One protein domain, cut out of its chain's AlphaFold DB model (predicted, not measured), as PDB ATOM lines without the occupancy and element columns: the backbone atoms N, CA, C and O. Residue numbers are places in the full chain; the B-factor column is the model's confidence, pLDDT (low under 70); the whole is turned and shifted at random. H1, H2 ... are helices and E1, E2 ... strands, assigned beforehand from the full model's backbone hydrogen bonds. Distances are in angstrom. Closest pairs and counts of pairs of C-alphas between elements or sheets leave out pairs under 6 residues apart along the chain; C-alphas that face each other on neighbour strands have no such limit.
ATOM      1  N   ARG A  42      26.938 -33.774 -18.103       92.88
ATOM      2  CA  ARG A  42      27.438 -35.054 -18.632       92.88
ATOM      3  C   ARG A  42      27.570 -36.050 -17.485       92.88
ATOM      4  O   ARG A  42      28.362 -35.845 -16.566       92.88
ATOM      5  N   ASP A  43      26.802 -37.136 -17.540       94.31
ATOM      6  CA  ASP A  43      26.934 -38.241 -16.588       94.31
ATOM      7  C   ASP A  43      28.203 -39.046 -16.895       94.31
ATOM      8  O   ASP A  43      28.344 -39.637 -17.968       94.31
ATOM      9  N   LEU A  44      29.135 -39.059 -15.943       94.44
ATOM     10  CA  LEU A  44      30.356 -39.860 -15.999       94.44
ATOM     11  C   LEU A  44      30.147 -41.239 -15.347       94.44
ATOM     12  O   LEU A  44      31.055 -42.061 -15.333       94.44
ATOM     13  N   GLY A  45      28.953 -41.540 -14.832       93.75
ATOM     14  CA  GLY A  45      28.628 -42.798 -14.169       93.75
ATOM     15  C   GLY A  45      29.046 -42.827 -12.699       93.75
ATOM     16  O   GLY A  45      29.795 -41.992 -12.204       93.75
ATOM     17  N   GLY A  46      28.513 -43.788 -11.939       91.50
ATOM     18  CA  GLY A  46      28.853 -43.942 -10.517       91.50
ATOM     19  C   GLY A  46      28.393 -42.791  -9.606       91.50
ATOM     20  O   GLY A  46      28.794 -42.753  -8.445       91.50
ATOM     21  N   GLY A  47      27.546 -41.882 -10.098       93.38
ATOM     22  CA  GLY A  47      27.140 -40.676  -9.372       93.38
ATOM     23  C   GLY A  47      28.096 -39.491  -9.547       93.38
ATOM     24  O   GLY A  47      28.046 -38.571  -8.736       93.38
ATOM     25  N   PHE A  48      28.960 -39.525 -10.568       96.25
ATOM     26  CA  PHE A  48      29.782 -38.399 -11.003       96.25
ATOM     27  C   PHE A  48      29.071 -37.673 -12.150       96.25
ATOM     28  O   PHE A  48      28.779 -38.277 -13.180       96.25
ATOM     29  N   ARG A  49      28.800 -36.378 -11.987       96.19
ATOM     30  CA  ARG A  49      28.185 -35.529 -13.013       96.19
ATOM     31  C   ARG A  49      29.075 -34.326 -13.274       96.19
ATOM     32  O   ARG A  49      29.352 -33.552 -12.356       96.19
ATOM     33  N   LEU A  50      29.511 -34.167 -14.517       95.25
ATOM     34  CA  LEU A  50      30.236 -32.984 -14.956       95.25
ATOM     35  C   LEU A  50      29.224 -31.908 -15.353       95.25
ATOM     36  O   LEU A  50      28.391 -32.128 -16.228       95.25
ATOM     37  N   LEU A  51      29.302 -30.761 -14.699       94.19
ATOM     38  CA  LEU A  51      28.470 -29.591 -14.926       94.19
ATOM     39  C   LEU A  51      29.339 -28.536 -15.612       94.19
ATOM     40  O   LEU A  51      30.291 -28.029 -15.016       94.19
ATOM     41  N   GLY A  52      29.044 -28.241 -16.875       88.06
ATOM     42  CA  GLY A  52      29.644 -27.108 -17.573       88.06
ATOM     43  C   GLY A  52      28.834 -25.845 -17.315       88.06
ATOM     44  O   GLY A  52      27.621 -25.845 -17.523       88.06
ATOM     45  N   ASP A  53      29.497 -24.782 -16.874       80.06
ATOM     46  CA  ASP A  53      28.932 -23.439 -16.923       80.06
ATOM     47  C   ASP A  53      29.220 -22.843 -18.307       80.06
ATOM     48  O   ASP A  53      30.374 -22.576 -18.655       80.06
ATOM     49  N   ALA A  54      28.169 -22.691 -19.113       68.19
ATOM     50  CA  ALA A  54      28.276 -22.187 -20.478       68.19
ATOM     51  C   ALA A  54      28.726 -20.718 -20.534       68.19
ATOM     52  O   ALA A  54      29.342 -20.320 -21.519       68.19
ATOM     53  N   GLU A  55      28.450 -19.929 -19.492       72.62
ATOM     54  CA  GLU A  55      28.773 -18.502 -19.458       72.62
ATOM     55  C   GLU A  55      30.206 -18.261 -18.988       72.62
ATOM     56  O   GLU A  55      30.915 -17.422 -19.541       72.62
ATOM     57  N   THR A  56      30.664 -19.010 -17.980       76.38
ATOM     58  CA  THR A  56      31.996 -18.794 -17.389       76.38
ATOM     59  C   THR A  56      33.070 -19.744 -17.913       76.38
ATOM     60  O   THR A  56      34.249 -19.568 -17.599       76.38
ATOM     61  N   GLY A  57      32.684 -20.782 -18.663       80.75
ATOM     62  CA  GLY A  57      33.583 -21.856 -19.088       80.75
ATOM     63  C   GLY A  57      34.139 -22.682 -17.921       80.75
ATOM     64  O   GLY A  57      35.064 -23.475 -18.108       80.75
ATOM     65  N   ARG A  58      33.614 -22.496 -16.701       87.81
ATOM     66  CA  ARG A  58      34.057 -23.229 -15.515       87.81
ATOM     67  C   ARG A  58      33.442 -24.618 -15.512       87.81
ATOM     68  O   ARG A  58      32.233 -24.790 -15.671       87.81
ATOM     69  N   LEU A  59      34.285 -25.616 -15.278       94.81
ATOM     70  CA  LEU A  59      33.842 -26.987 -15.090       94.81
ATOM     71  C   LEU A  59      33.650 -27.250 -13.601       94.81
ATOM     72  O   LEU A  59      34.510 -26.943 -12.774       94.81
ATOM     73  N   ARG A  60      32.516 -27.844 -13.251       95.62
ATOM     74  CA  ARG A  60      32.235 -28.332 -11.905       95.62
ATOM     75  C   ARG A  60      31.948 -29.820 -11.959       95.62
ATOM     76  O   ARG A  60      31.322 -30.308 -12.891       95.62
ATOM     77  N   LEU A  61      32.392 -30.555 -10.954       96.44
ATOM     78  CA  LEU A  61      32.193 -31.991 -10.846       96.44
ATOM     79  C   LEU A  61      31.402 -32.292  -9.578       96.44
ATOM     80  O   LEU A  61      31.922 -32.186  -8.468       96.44
ATOM     81  N   ALA A  62      30.136 -32.657  -9.755       96.38
ATOM     82  CA  ALA A  62      29.285 -33.122  -8.675       96.38
ATOM     83  C   ALA A  62      29.509 -34.624  -8.461       96.38
ATOM     84  O   ALA A  62      29.419 -35.414  -9.402       96.38
ATOM     85  N   VAL A  63      29.800 -35.019  -7.226       96.56
ATOM     86  CA  VAL A  63      30.065 -36.406  -6.836       96.56
ATOM     87  C   VAL A  63      29.215 -36.746  -5.624       96.56
ATOM     88  O   VAL A  63      29.262 -36.041  -4.622       96.56
ATOM     89  N   GLY A  64      28.484 -37.862  -5.657       95.38
ATOM     90  CA  GLY A  64      27.619 -38.287  -4.540       95.38
ATOM     91  C   GLY A  64      28.338 -38.670  -3.229       95.38
ATOM     92  O   GLY A  64      27.720 -39.183  -2.297       95.38
ATOM     93  N   PHE A  65      29.661 -38.518  -3.164       95.00
ATOM     94  CA  PHE A  65      30.511 -38.783  -2.005       95.00
ATOM     95  C   PHE A  65      31.848 -38.047  -2.161       95.00
ATOM     96  O   PHE A  65      32.204 -37.658  -3.265       95.00
ATOM     97  N   ALA A  66      32.621 -37.903  -1.081       95.25
ATOM     98  CA  ALA A  66      33.992 -37.395  -1.144       95.25
ATOM     99  C   ALA A  66      34.974 -38.523  -1.526       95.25
ATOM    100  O   ALA A  66      35.177 -39.438  -0.711       95.25
ATOM    101  N   PRO A  67      35.583 -38.521  -2.731       93.56
ATOM    102  CA  PRO A  67      36.545 -39.549  -3.102       93.56
ATOM    103  C   PRO A  67      37.809 -39.453  -2.230       93.56
ATOM    104  O   PRO A  67      38.291 -38.354  -1.941       93.56
ATOM    105  N   PRO A  68      38.363 -40.585  -1.766       89.25
ATOM    106  CA  PRO A  68      39.553 -40.570  -0.927       89.25
ATOM    107  C   PRO A  68      40.764 -40.028  -1.699       89.25
ATOM    108  O   PRO A  68      41.036 -40.445  -2.820       89.25
ATOM    109  N   GLY A  69      41.521 -39.127  -1.070       90.69
ATOM    110  CA  GLY A  69      42.745 -38.556  -1.640       90.69
ATOM    111  C   GLY A  69      42.535 -37.316  -2.513       90.69
ATOM    112  O   GLY A  69      43.519 -36.677  -2.871       90.69
ATOM    113  N   TRP A  70      41.288 -36.937  -2.802       95.94
ATOM    114  CA  TRP A  70      40.989 -35.692  -3.506       95.94
ATOM    115  C   TRP A  70      41.103 -34.510  -2.551       95.94
ATOM    116  O   TRP A  70      40.465 -34.483  -1.497       95.94
ATOM    117  N   GLN A  71      41.931 -33.536  -2.910       96.44
ATOM    118  CA  GLN A  71      42.167 -32.333  -2.126       96.44
ATOM    119  C   GLN A  71      42.044 -31.107  -3.031       96.44
ATOM    120  O   GLN A  71      42.635 -31.101  -4.113       96.44
ATOM    121  N   PRO A  72      41.302 -30.071  -2.606       97.06
ATOM    122  CA  PRO A  72      41.296 -28.812  -3.323       97.06
ATOM    123  C   PRO A  72      42.636 -28.091  -3.162       97.06
ATOM    124  O   PRO A  72      43.373 -28.321  -2.192       97.06
ATOM    125  N   ARG A  73      42.924 -27.184  -4.097       96.00
ATOM    126  CA  ARG A  73      44.045 -26.249  -4.030       96.00
ATOM    127  C   ARG A  73      44.064 -25.546  -2.676       96.00
ATOM    128  O   ARG A  73      43.043 -25.054  -2.192       96.00
ATOM    129  N   ARG A  74      45.245 -25.455  -2.062       96.19
ATOM    130  CA  ARG A  74      45.448 -24.622  -0.870       96.19
ATOM    131  C   ARG A  74      46.092 -23.320  -1.303       96.19
ATOM    132  O   ARG A  74      47.226 -23.320  -1.789       96.19
ATOM    133  N   ALA A  75      45.360 -22.224  -1.129       94.25
ATOM    134  CA  ALA A  75      45.873 -20.892  -1.408       94.25
ATOM    135  C   ALA A  75      47.183 -20.656  -0.639       94.25
ATOM    136  O   ALA A  75      47.319 -21.043   0.525       94.25
ATOM    137  N   GLY A  76      48.151 -20.047  -1.320       91.06
ATOM    138  CA  GLY A  76      49.374 -19.590  -0.678       91.06
ATOM    139  C   GLY A  76      49.077 -18.444   0.286       91.06
ATOM    140  O   GLY A  76      48.055 -17.768   0.178       91.06
ATOM    141  N   PRO A  84      49.218 -27.091  -5.002       96.50
ATOM    142  CA  PRO A  84      48.258 -27.531  -6.001       96.50
ATOM    143  C   PRO A  84      47.311 -28.580  -5.410       96.50
ATOM    144  O   PRO A  84      47.693 -29.381  -4.550       96.50
ATOM    145  N   GLY A  85      46.068 -28.553  -5.870       96.06
ATOM    146  CA  GLY A  85      45.070 -29.575  -5.613       96.06
ATOM    147  C   GLY A  85      45.376 -30.879  -6.346       96.06
ATOM    148  O   GLY A  85      46.403 -31.058  -7.004       96.06
ATOM    149  N   THR A  86      44.460 -31.828  -6.222       96.75
ATOM    150  CA  THR A  86      44.534 -33.106  -6.930       96.75
ATOM    151  C   THR A  86      44.360 -32.910  -8.437       96.75
ATOM    152  O   THR A  86      43.458 -32.189  -8.865       96.75
ATOM    153  N   GLY A  87      45.202 -33.578  -9.231       97.31
ATOM    154  CA  GLY A  87      45.111 -33.585 -10.688       97.31
ATOM    155  C   GLY A  87      44.080 -34.591 -11.196       97.31
ATOM    156  O   GLY A  87      43.976 -35.708 -10.683       97.31
ATOM    157  N   LEU A  88      43.330 -34.200 -12.219       97.19
ATOM    158  CA  LEU A  88      42.285 -34.983 -12.865       97.19
ATOM    159  C   LEU A  88      42.540 -35.024 -14.377       97.19
ATOM    160  O   LEU A  88      42.728 -33.977 -14.992       97.19
ATOM    161  N   LEU A  89      42.544 -36.215 -14.981       96.50
ATOM    162  CA  LEU A  89      42.583 -36.381 -16.440       96.50
ATOM    163  C   LEU A  89      41.157 -36.540 -16.957       96.50
ATOM    164  O   LEU A  89      40.527 -37.558 -16.683       96.50
ATOM    165  N   LEU A  90      40.653 -35.570 -17.713       96.06
ATOM    166  CA  LEU A  90      39.313 -35.613 -18.299       96.06
ATOM    167  C   LEU A  90      39.412 -35.369 -19.803       96.06
ATOM    168  O   LEU A  90      39.923 -34.333 -20.226       96.06
ATOM    169  N   ASP A  91      38.938 -36.330 -20.599       93.69
ATOM    170  CA  ASP A  91      38.977 -36.294 -22.069       93.69
ATOM    171  C   ASP A  91      40.367 -35.899 -22.626       93.69
ATOM    172  O   ASP A  91      40.496 -35.078 -23.533       93.69
ATOM    173  N   GLY A  92      41.434 -36.446 -22.029       92.94
ATOM    174  CA  GLY A  92      42.819 -36.188 -22.440       92.94
ATOM    175  C   GLY A  92      43.402 -34.842 -21.987       92.94
ATOM    176  O   GLY A  92      44.528 -34.523 -22.359       92.94
ATOM    177  N   ARG A  93      42.675 -34.052 -21.184       95.81
ATOM    178  CA  ARG A  93      43.142 -32.767 -20.642       95.81
ATOM    179  C   ARG A  93      43.294 -32.808 -19.124       95.81
ATOM    180  O   ARG A  93      42.518 -33.459 -18.425       95.81
ATOM    181  N   TRP A  94      44.293 -32.082 -18.630       96.50
ATOM    182  CA  TRP A  94      44.616 -31.990 -17.211       96.50
ATOM    183  C   TRP A  94      43.828 -30.877 -16.532       96.50
ATOM    184  O   TRP A  94      43.859 -29.722 -16.960       96.50
ATOM    185  N   TYR A  95      43.172 -31.225 -15.433       97.19
ATOM    186  CA  TYR A  95      42.463 -30.296 -14.568       97.19
ATOM    187  C   TYR A  95      42.956 -30.428 -13.134       97.19
ATOM    188  O   TYR A  95      43.392 -31.490 -12.700       97.19
ATOM    189  N   GLU A  96      42.859 -29.347 -12.381       96.88
ATOM    190  CA  GLU A  96      43.094 -29.294 -10.948       96.88
ATOM    191  C   GLU A  96      41.770 -29.088 -10.219       96.88
ATOM    192  O   GLU A  96      40.922 -28.306 -10.655       96.88
ATOM    193  N   ILE A  97      41.612 -29.740  -9.068       97.31
ATOM    194  CA  ILE A  97      40.554 -29.390  -8.120       97.31
ATOM    195  C   ILE A  97      40.915 -28.054  -7.456       97.31
ATOM    196  O   ILE A  97      41.674 -28.015  -6.488       97.31
ATOM    197  N   ALA A  98      40.363 -26.951  -7.956       96.50
ATOM    198  CA  ALA A  98      40.587 -25.615  -7.407       96.50
ATOM    199  C   ALA A  98      39.818 -25.385  -6.098       96.50
ATOM    200  O   ALA A  98      40.316 -24.723  -5.190       96.50
ATOM    201  N   GLY A  99      38.620 -25.963  -5.988       96.50
ATOM    202  CA  GLY A  99      37.730 -25.797  -4.843       96.50
ATOM    203  C   GLY A  99      36.901 -27.046  -4.572       96.50
ATOM    204  O   GLY A  99      36.720 -27.893  -5.447       96.50
ATOM    205  N   ALA A 100      36.407 -27.174  -3.342       96.88
ATOM    206  CA  ALA A 100      35.493 -28.235  -2.941       96.88
ATOM    207  C   ALA A 100      34.445 -27.667  -1.981       96.88
ATOM    208  O   ALA A 100      34.802 -27.032  -0.989       96.88
ATOM    209  N   ALA A 101      33.171 -27.918  -2.263       96.56
ATOM    210  CA  ALA A 101      32.048 -27.549  -1.412       96.56
ATOM    211  C   ALA A 101      31.192 -28.786  -1.114       96.56
ATOM    212  O   ALA A 101      30.934 -29.595  -2.004       96.56
ATOM    213  N   GLU A 102      30.761 -28.945   0.135       96.00
ATOM    214  CA  GLU A 102      29.804 -29.989   0.514       96.00
ATOM    215  C   GLU A 102      28.382 -29.533   0.155       96.00
ATOM    216  O   GLU A 102      28.014 -28.376   0.365       96.00
ATOM    217  N   THR A 103      27.587 -30.434  -0.416       95.56
ATOM    218  CA  THR A 103      26.192 -30.200  -0.806       95.56
ATOM    219  C   THR A 103      25.291 -31.257  -0.169       95.56
ATOM    220  O   THR A 103      25.763 -32.274   0.335       95.56
ATOM    221  N   ALA A 104      23.969 -31.060  -0.222       92.31
ATOM    222  CA  ALA A 104      23.017 -32.060   0.272       92.31
ATOM    223  C   ALA A 104      23.138 -33.420  -0.452       92.31
ATOM    224  O   ALA A 104      22.806 -34.457   0.119       92.31
ATOM    225  N   GLU A 105      23.627 -33.420  -1.697       93.31
ATOM    226  CA  GLU A 105      23.778 -34.622  -2.523       93.31
ATOM    227  C   GLU A 105      25.185 -35.242  -2.455       93.31
ATOM    228  O   GLU A 105      25.365 -36.377  -2.897       93.31
ATOM    229  N   GLY A 106      26.184 -34.544  -1.901       94.44
ATOM    230  CA  GLY A 106      27.565 -35.024  -1.830       94.44
ATOM    231  C   GLY A 106      28.597 -33.895  -1.846       94.44
ATOM    232  O   GLY A 106      28.582 -33.018  -0.992       94.44
ATOM    233  N   MET A 107      29.530 -33.940  -2.795       96.88
ATOM    234  CA  MET A 107      30.599 -32.955  -2.966       96.88
ATOM    235  C   MET A 107      30.508 -32.304  -4.346       96.88
ATOM    236  O   MET A 107      30.294 -32.987  -5.345       96.88
ATOM    237  N   LEU A 108      30.726 -30.995  -4.409       96.81
ATOM    238  CA  LEU A 108      30.877 -30.226  -5.638       96.81
ATOM    239  C   LEU A 108      32.320 -29.732  -5.734       96.81
ATOM    240  O   LEU A 108      32.765 -28.928  -4.916       96.81
ATOM    241  N   TYR A 109      33.050 -30.226  -6.726       96.81
ATOM    242  CA  TYR A 109      34.430 -29.834  -6.990       96.81
ATOM    243  C   TYR A 109      34.478 -28.813  -8.121       96.81
ATOM    244  O   TYR A 109      33.881 -29.026  -9.174       96.81
ATOM    245  N   GLU A 110      35.194 -27.713  -7.924       96.62
ATOM    246  CA  GLU A 110      35.472 -26.750  -8.991       96.62
ATOM    247  C   GLU A 110      36.764 -27.148  -9.696       96.62
ATOM    248  O   GLU A 110      37.783 -27.376  -9.040       96.62
ATOM    249  N   LEU A 111      36.710 -27.253 -11.021       96.94
ATOM    250  CA  LEU A 111      37.821 -27.689 -11.851       96.94
ATOM    251  C   LEU A 111      38.382 -26.503 -12.631       96.94
ATOM    252  O   LEU A 111      37.652 -25.807 -13.340       96.94
ATOM    253  N   THR A 112      39.691 -26.305 -12.539       95.94
ATOM    254  CA  THR A 112      40.432 -25.364 -13.388       95.94
ATOM    255  C   THR A 112      41.423 -26.133 -14.249       95.94
ATOM    256  O   THR A 112      41.899 -27.178 -13.809       95.94
ATOM    257  N   PRO A 113      41.765 -25.663 -15.459       96.38
ATOM    258  CA  PRO A 113      42.877 -26.238 -16.213       96.38
ATOM    259  C   PRO A 113      44.147 -26.305 -15.354       96.38
ATOM    260  O   PRO A 113      44.396 -25.403 -14.548       96.38
ATOM    261  N   TRP A 114      44.917 -27.386 -15.485       96.38
ATOM    262  CA  TRP A 114      46.163 -27.548 -14.736       96.38
ATOM    263  C   TRP A 114      47.199 -26.502 -15.170       96.38
ATOM    264  O   TRP A 114      47.329 -26.212 -16.357       96.38
ATOM    265  N   GLU A 115      47.943 -25.940 -14.218       95.44
ATOM    266  CA  GLU A 115      48.991 -24.954 -14.498       95.44
ATOM    267  C   GLU A 115      50.367 -25.636 -14.569       95.44
ATOM    268  O   GLU A 115      50.798 -26.267 -13.602       95.44
ATOM    269  N   ASP A 116      51.099 -25.445 -15.669       95.62
ATOM    270  CA  ASP A 116      52.385 -26.122 -15.938       95.62
ATOM    271  C   ASP A 116      53.483 -25.840 -14.901       95.62
ATOM    272  O   ASP A 116      54.442 -26.598 -14.765       95.62
ATOM    273  N   ARG A 117      53.338 -24.767 -14.113       93.12
ATOM    274  CA  ARG A 117      54.272 -24.440 -13.025       93.12
ATOM    275  C   ARG A 117      54.233 -25.432 -11.860       93.12
ATOM    276  O   ARG A 117      55.144 -25.416 -11.032       93.12
ATOM    277  N   PHE A 118      53.184 -26.252 -11.743       92.12
ATOM    278  CA  PHE A 118      53.041 -27.222 -10.658       92.12
ATOM    279  C   PHE A 118      53.319 -28.653 -11.138       92.12
ATOM    280  O   PHE A 118      52.679 -29.119 -12.082       92.12
ATOM    281  N   PRO A 119      54.203 -29.408 -10.456       91.88
ATOM    282  CA  PRO A 119      54.431 -30.807 -10.793       91.88
ATOM    283  C   PRO A 119      53.217 -31.670 -10.421       91.88
ATOM    284  O   PRO A 119      52.704 -31.601  -9.298       91.88
ATOM    285  N   LEU A 120      52.796 -32.535 -11.346       91.19
ATOM    286  CA  LEU A 120      51.746 -33.532 -11.130       91.19
ATOM    287  C   LEU A 120      52.255 -34.626 -10.179       91.19
ATOM    288  O   LEU A 120      53.144 -35.399 -10.523       91.19
ATOM    289  N   ARG A 121      51.696 -34.702  -8.966       86.00
ATOM    290  CA  ARG A 121      52.063 -35.736  -7.972       86.00
ATOM    291  C   ARG A 121      51.102 -36.911  -7.958       86.00
ATOM    292  O   ARG A 121      51.512 -38.057  -7.812       86.00
ATOM    293  N   GLN A 122      49.813 -36.604  -8.046       89.44
ATOM    294  CA  GLN A 122      48.749 -37.586  -8.017       89.44
ATOM    295  C   GLN A 122      47.684 -37.174  -9.016       89.44
ATOM    296  O   GLN A 122      47.172 -36.054  -8.979       89.44
ATOM    297  N   VAL A 123      47.385 -38.112  -9.898       93.69
ATOM    298  CA  VAL A 123      46.486 -37.939 -11.019       93.69
ATOM    299  C   VAL A 123      45.416 -39.011 -10.935       93.69
ATOM    300  O   VAL A 123      45.738 -40.189 -10.778       93.69
ATOM    301  N   PHE A 124      44.158 -38.609 -11.080       95.44
ATOM    302  CA  PHE A 124      43.049 -39.537 -11.239       95.44
ATOM    303  C   PHE A 124      42.419 -39.359 -12.611       95.44
ATOM    304  O   PHE A 124      42.053 -38.256 -13.007       95.44
ATOM    305  N   GLU A 125      42.271 -40.457 -13.333       95.88
ATOM    306  CA  GLU A 125      41.546 -40.455 -14.592       95.88
ATOM    307  C   GLU A 125      40.038 -40.371 -14.334       95.88
ATOM    308  O   GLU A 125      39.506 -41.126 -13.520       95.88
ATOM    309  N   LEU A 126      39.352 -39.458 -15.022       95.62
ATOM    310  CA  LEU A 126      37.898 -39.305 -15.031       95.62
ATOM    311  C   LEU A 126      37.312 -39.958 -16.283       95.62
ATOM    312  O   LEU A 126      36.798 -39.294 -17.182       95.62
ATOM    313  N   SER A 127      37.386 -41.285 -16.328       94.44
ATOM    314  CA  SER A 127      36.669 -42.103 -17.298       94.44
ATOM    315  C   SER A 127      35.408 -42.688 -16.661       94.44
ATOM    316  O   SER A 127      35.244 -42.712 -15.436       94.44
ATOM    317  N   ARG A 128      34.483 -43.184 -17.489       92.88
ATOM    318  CA  ARG A 128      33.263 -43.828 -16.982       92.88
ATOM    319  C   ARG A 128      33.580 -45.050 -16.117       92.88
ATOM    320  O   ARG A 128      32.959 -45.276 -15.075       92.88
ATOM    321  N   ASP A 129      34.587 -45.812 -16.522       90.56
ATOM    322  CA  ASP A 129      35.015 -47.019 -15.823       90.56
ATOM    323  C   ASP A 129      35.695 -46.681 -14.490       90.56
ATOM    324  O   ASP A 129      35.392 -47.307 -13.472       90.56
ATOM    325  N   SER A 130      36.531 -45.635 -14.441       89.12
ATOM    326  CA  SER A 130      37.148 -45.197 -13.183       89.12
ATOM    327  C   SER A 130      36.112 -44.643 -12.195       89.12
ATOM    328  O   SER A 130      36.145 -44.990 -11.012       89.12
ATOM    329  N   CYS A 131      35.133 -43.863 -12.668       93.00
ATOM    330  CA  CYS A 131      34.062 -43.301 -11.840       93.00
ATOM    331  C   CYS A 131      33.145 -44.397 -11.275       93.00
ATOM    332  O   CYS A 131      32.816 -44.410 -10.083       93.00
ATOM    333  N   THR A 132      32.755 -45.371 -12.106       91.06
ATOM    334  CA  THR A 132      31.940 -46.511 -11.658       91.06
ATOM    335  C   THR A 132      32.697 -47.415 -10.684       91.06
ATOM    336  O   THR A 132      32.110 -47.836  -9.677       91.06
ATOM    337  N   ALA A 133      33.992 -47.658 -10.914       88.50
ATOM    338  CA  ALA A 133      34.863 -48.386  -9.995       88.50
ATOM    339  C   ALA A 133      34.999 -47.661  -8.646       88.50
ATOM    340  O   ALA A 133      34.777 -48.279  -7.601       88.50
ATOM    341  N   ALA A 134      35.255 -46.347  -8.657       90.38
ATOM    342  CA  ALA A 134      35.347 -45.520  -7.452       90.38
ATOM    343  C   ALA A 134      34.038 -45.540  -6.645       90.38
ATOM    344  O   ALA A 134      34.047 -45.710  -5.423       90.38
ATOM    345  N   ALA A 135      32.889 -45.449  -7.317       92.38
ATOM    346  CA  ALA A 135      31.585 -45.535  -6.669       92.38
ATOM    347  C   ALA A 135      31.310 -46.925  -6.074       92.38
ATOM    348  O   ALA A 135      30.760 -47.047  -4.974       92.38
ATOM    349  N   ALA A 136      31.693 -47.996  -6.777       91.69
ATOM    350  CA  ALA A 136      31.580 -49.359  -6.269       91.69
ATOM    351  C   ALA A 136      32.479 -49.582  -5.043       91.69
ATOM    352  O   ALA A 136      32.036 -50.190  -4.063       91.69
ATOM    353  N   GLU A 137      33.705 -49.059  -5.061       91.12
ATOM    354  CA  GLU A 137      34.613 -49.077  -3.917       91.12
ATOM    355  C   GLU A 137      34.040 -48.292  -2.733       91.12
ATOM    356  O   GLU A 137      33.985 -48.826  -1.623       91.12
ATOM    357  N   HIS A 138      33.510 -47.086  -2.963       92.50
ATOM    358  CA  HIS A 138      32.863 -46.291  -1.920       92.50
ATOM    359  C   HIS A 138      31.685 -47.038  -1.279       92.50
ATOM    360  O   HIS A 138      31.588 -47.116  -0.052       92.50
ATOM    361  N   ARG A 139      30.816 -47.668  -2.086       93.12
ATOM    362  CA  ARG A 139      29.708 -48.496  -1.575       93.12
ATOM    363  C   ARG A 139      30.210 -49.681  -0.753       93.12
ATOM    364  O   ARG A 139      29.671 -49.940   0.322       93.12
ATOM    365  N   ARG A 140      31.253 -50.385  -1.213       91.00
ATOM    366  CA  ARG A 140      31.876 -51.495  -0.466       91.00
ATOM    367  C   ARG A 140      32.464 -51.012   0.857       91.00
ATOM    368  O   ARG A 140      32.265 -51.669   1.879       91.00
ATOM    369  N   ARG A 141      33.138 -49.859   0.853       89.56
ATOM    370  CA  ARG A 141      33.705 -49.231   2.048       89.56
ATOM    371  C   ARG A 141      32.612 -48.836   3.037       89.56
ATOM    372  O   ARG A 141      32.661 -49.307   4.166       89.56
ATOM    373  N   ARG A 142      31.574 -48.102   2.614       92.06
ATOM    374  CA  ARG A 142      30.428 -47.764   3.477       92.06
ATOM    375  C   ARG A 142      29.712 -49.002   4.005       92.06
ATOM    376  O   ARG A 142      29.341 -49.039   5.173       92.06
TER     377      ARG A 142
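AT A GLANCE: This is residues 42 to 76 and 84 to 142 of the 506 residues of an uncharacterized protein of Acidobacteria bacterium (UniProt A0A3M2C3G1). One strongly twisted sheet of seven strands curls like part of a barrel, and the single helix H1 packs beside its E1 edge, on one face. The long strand E5 bends within the sheet. The printed part has 94 residues, with seven named strands and one named helix that follow each other along the chain as E1 E2 E3 E4 E5 E6 E7 H1. The mixed sheet runs E1 E2 E3 E6 E5 E4 E7; the class is mixed, helices and strands. The whole is compact, with a radius of gyration of the C-alphas of 12.8 A and spans of 37 by 31 by 25 A.

IN THESE COORDINATES: E5, residues 93 to 103, is 26.2 A long and bends by 63 degrees at residue 99. E6, residues 106 to 113, is 22.8 A long. E3 is residues 59 to 63, E2 48 to 52, E4 87 to 90 and E7 123 to 125. E1, residues 42 to 45, begins at C-alpha (27.438, -35.054, -18.632). H1, residues 128 to 142, is 21.0 A long and ends at (30.428, -47.764, 3.477).

HOW THE PARTS SIT: E4 E5 E6 and E1 E2 E3 are meanders, each strand the antiparallel neighbour of the one before. N 101 and O 108 of E5 and E6 are 2.9 A apart, within hydrogen-bond range. E3 and E6 are antiparallel, with N 61 and O 109 at 2.8 A. E4 and E7 are parallel at 22 degrees, with N 89 and O 124 at 2.9 A. H1 is on the sheet, two layers, at a height of 9.9 A; the closest C-alphas of E1 and H1, Leu 44 and Arg 128, are 5.0 A apart. It lies over none of the strands, but only just: 2 of its C-alphas fall on E2. In H1 every O i to N i+4 pair is within hydrogen-bond range. E1 and E7, the edge strands, are apart.

THE WHOLE: The C-alphas farthest apart, Glu 55 and Arg 140, are 38.2 A apart. Residues 77 to 83 are not printed; C-alphas 76 and 84 are 9.6 A apart across this cut. Of the links printed whole, none is long. The mean pLDDT of the printed part is 93.2; residue 54 is under 70.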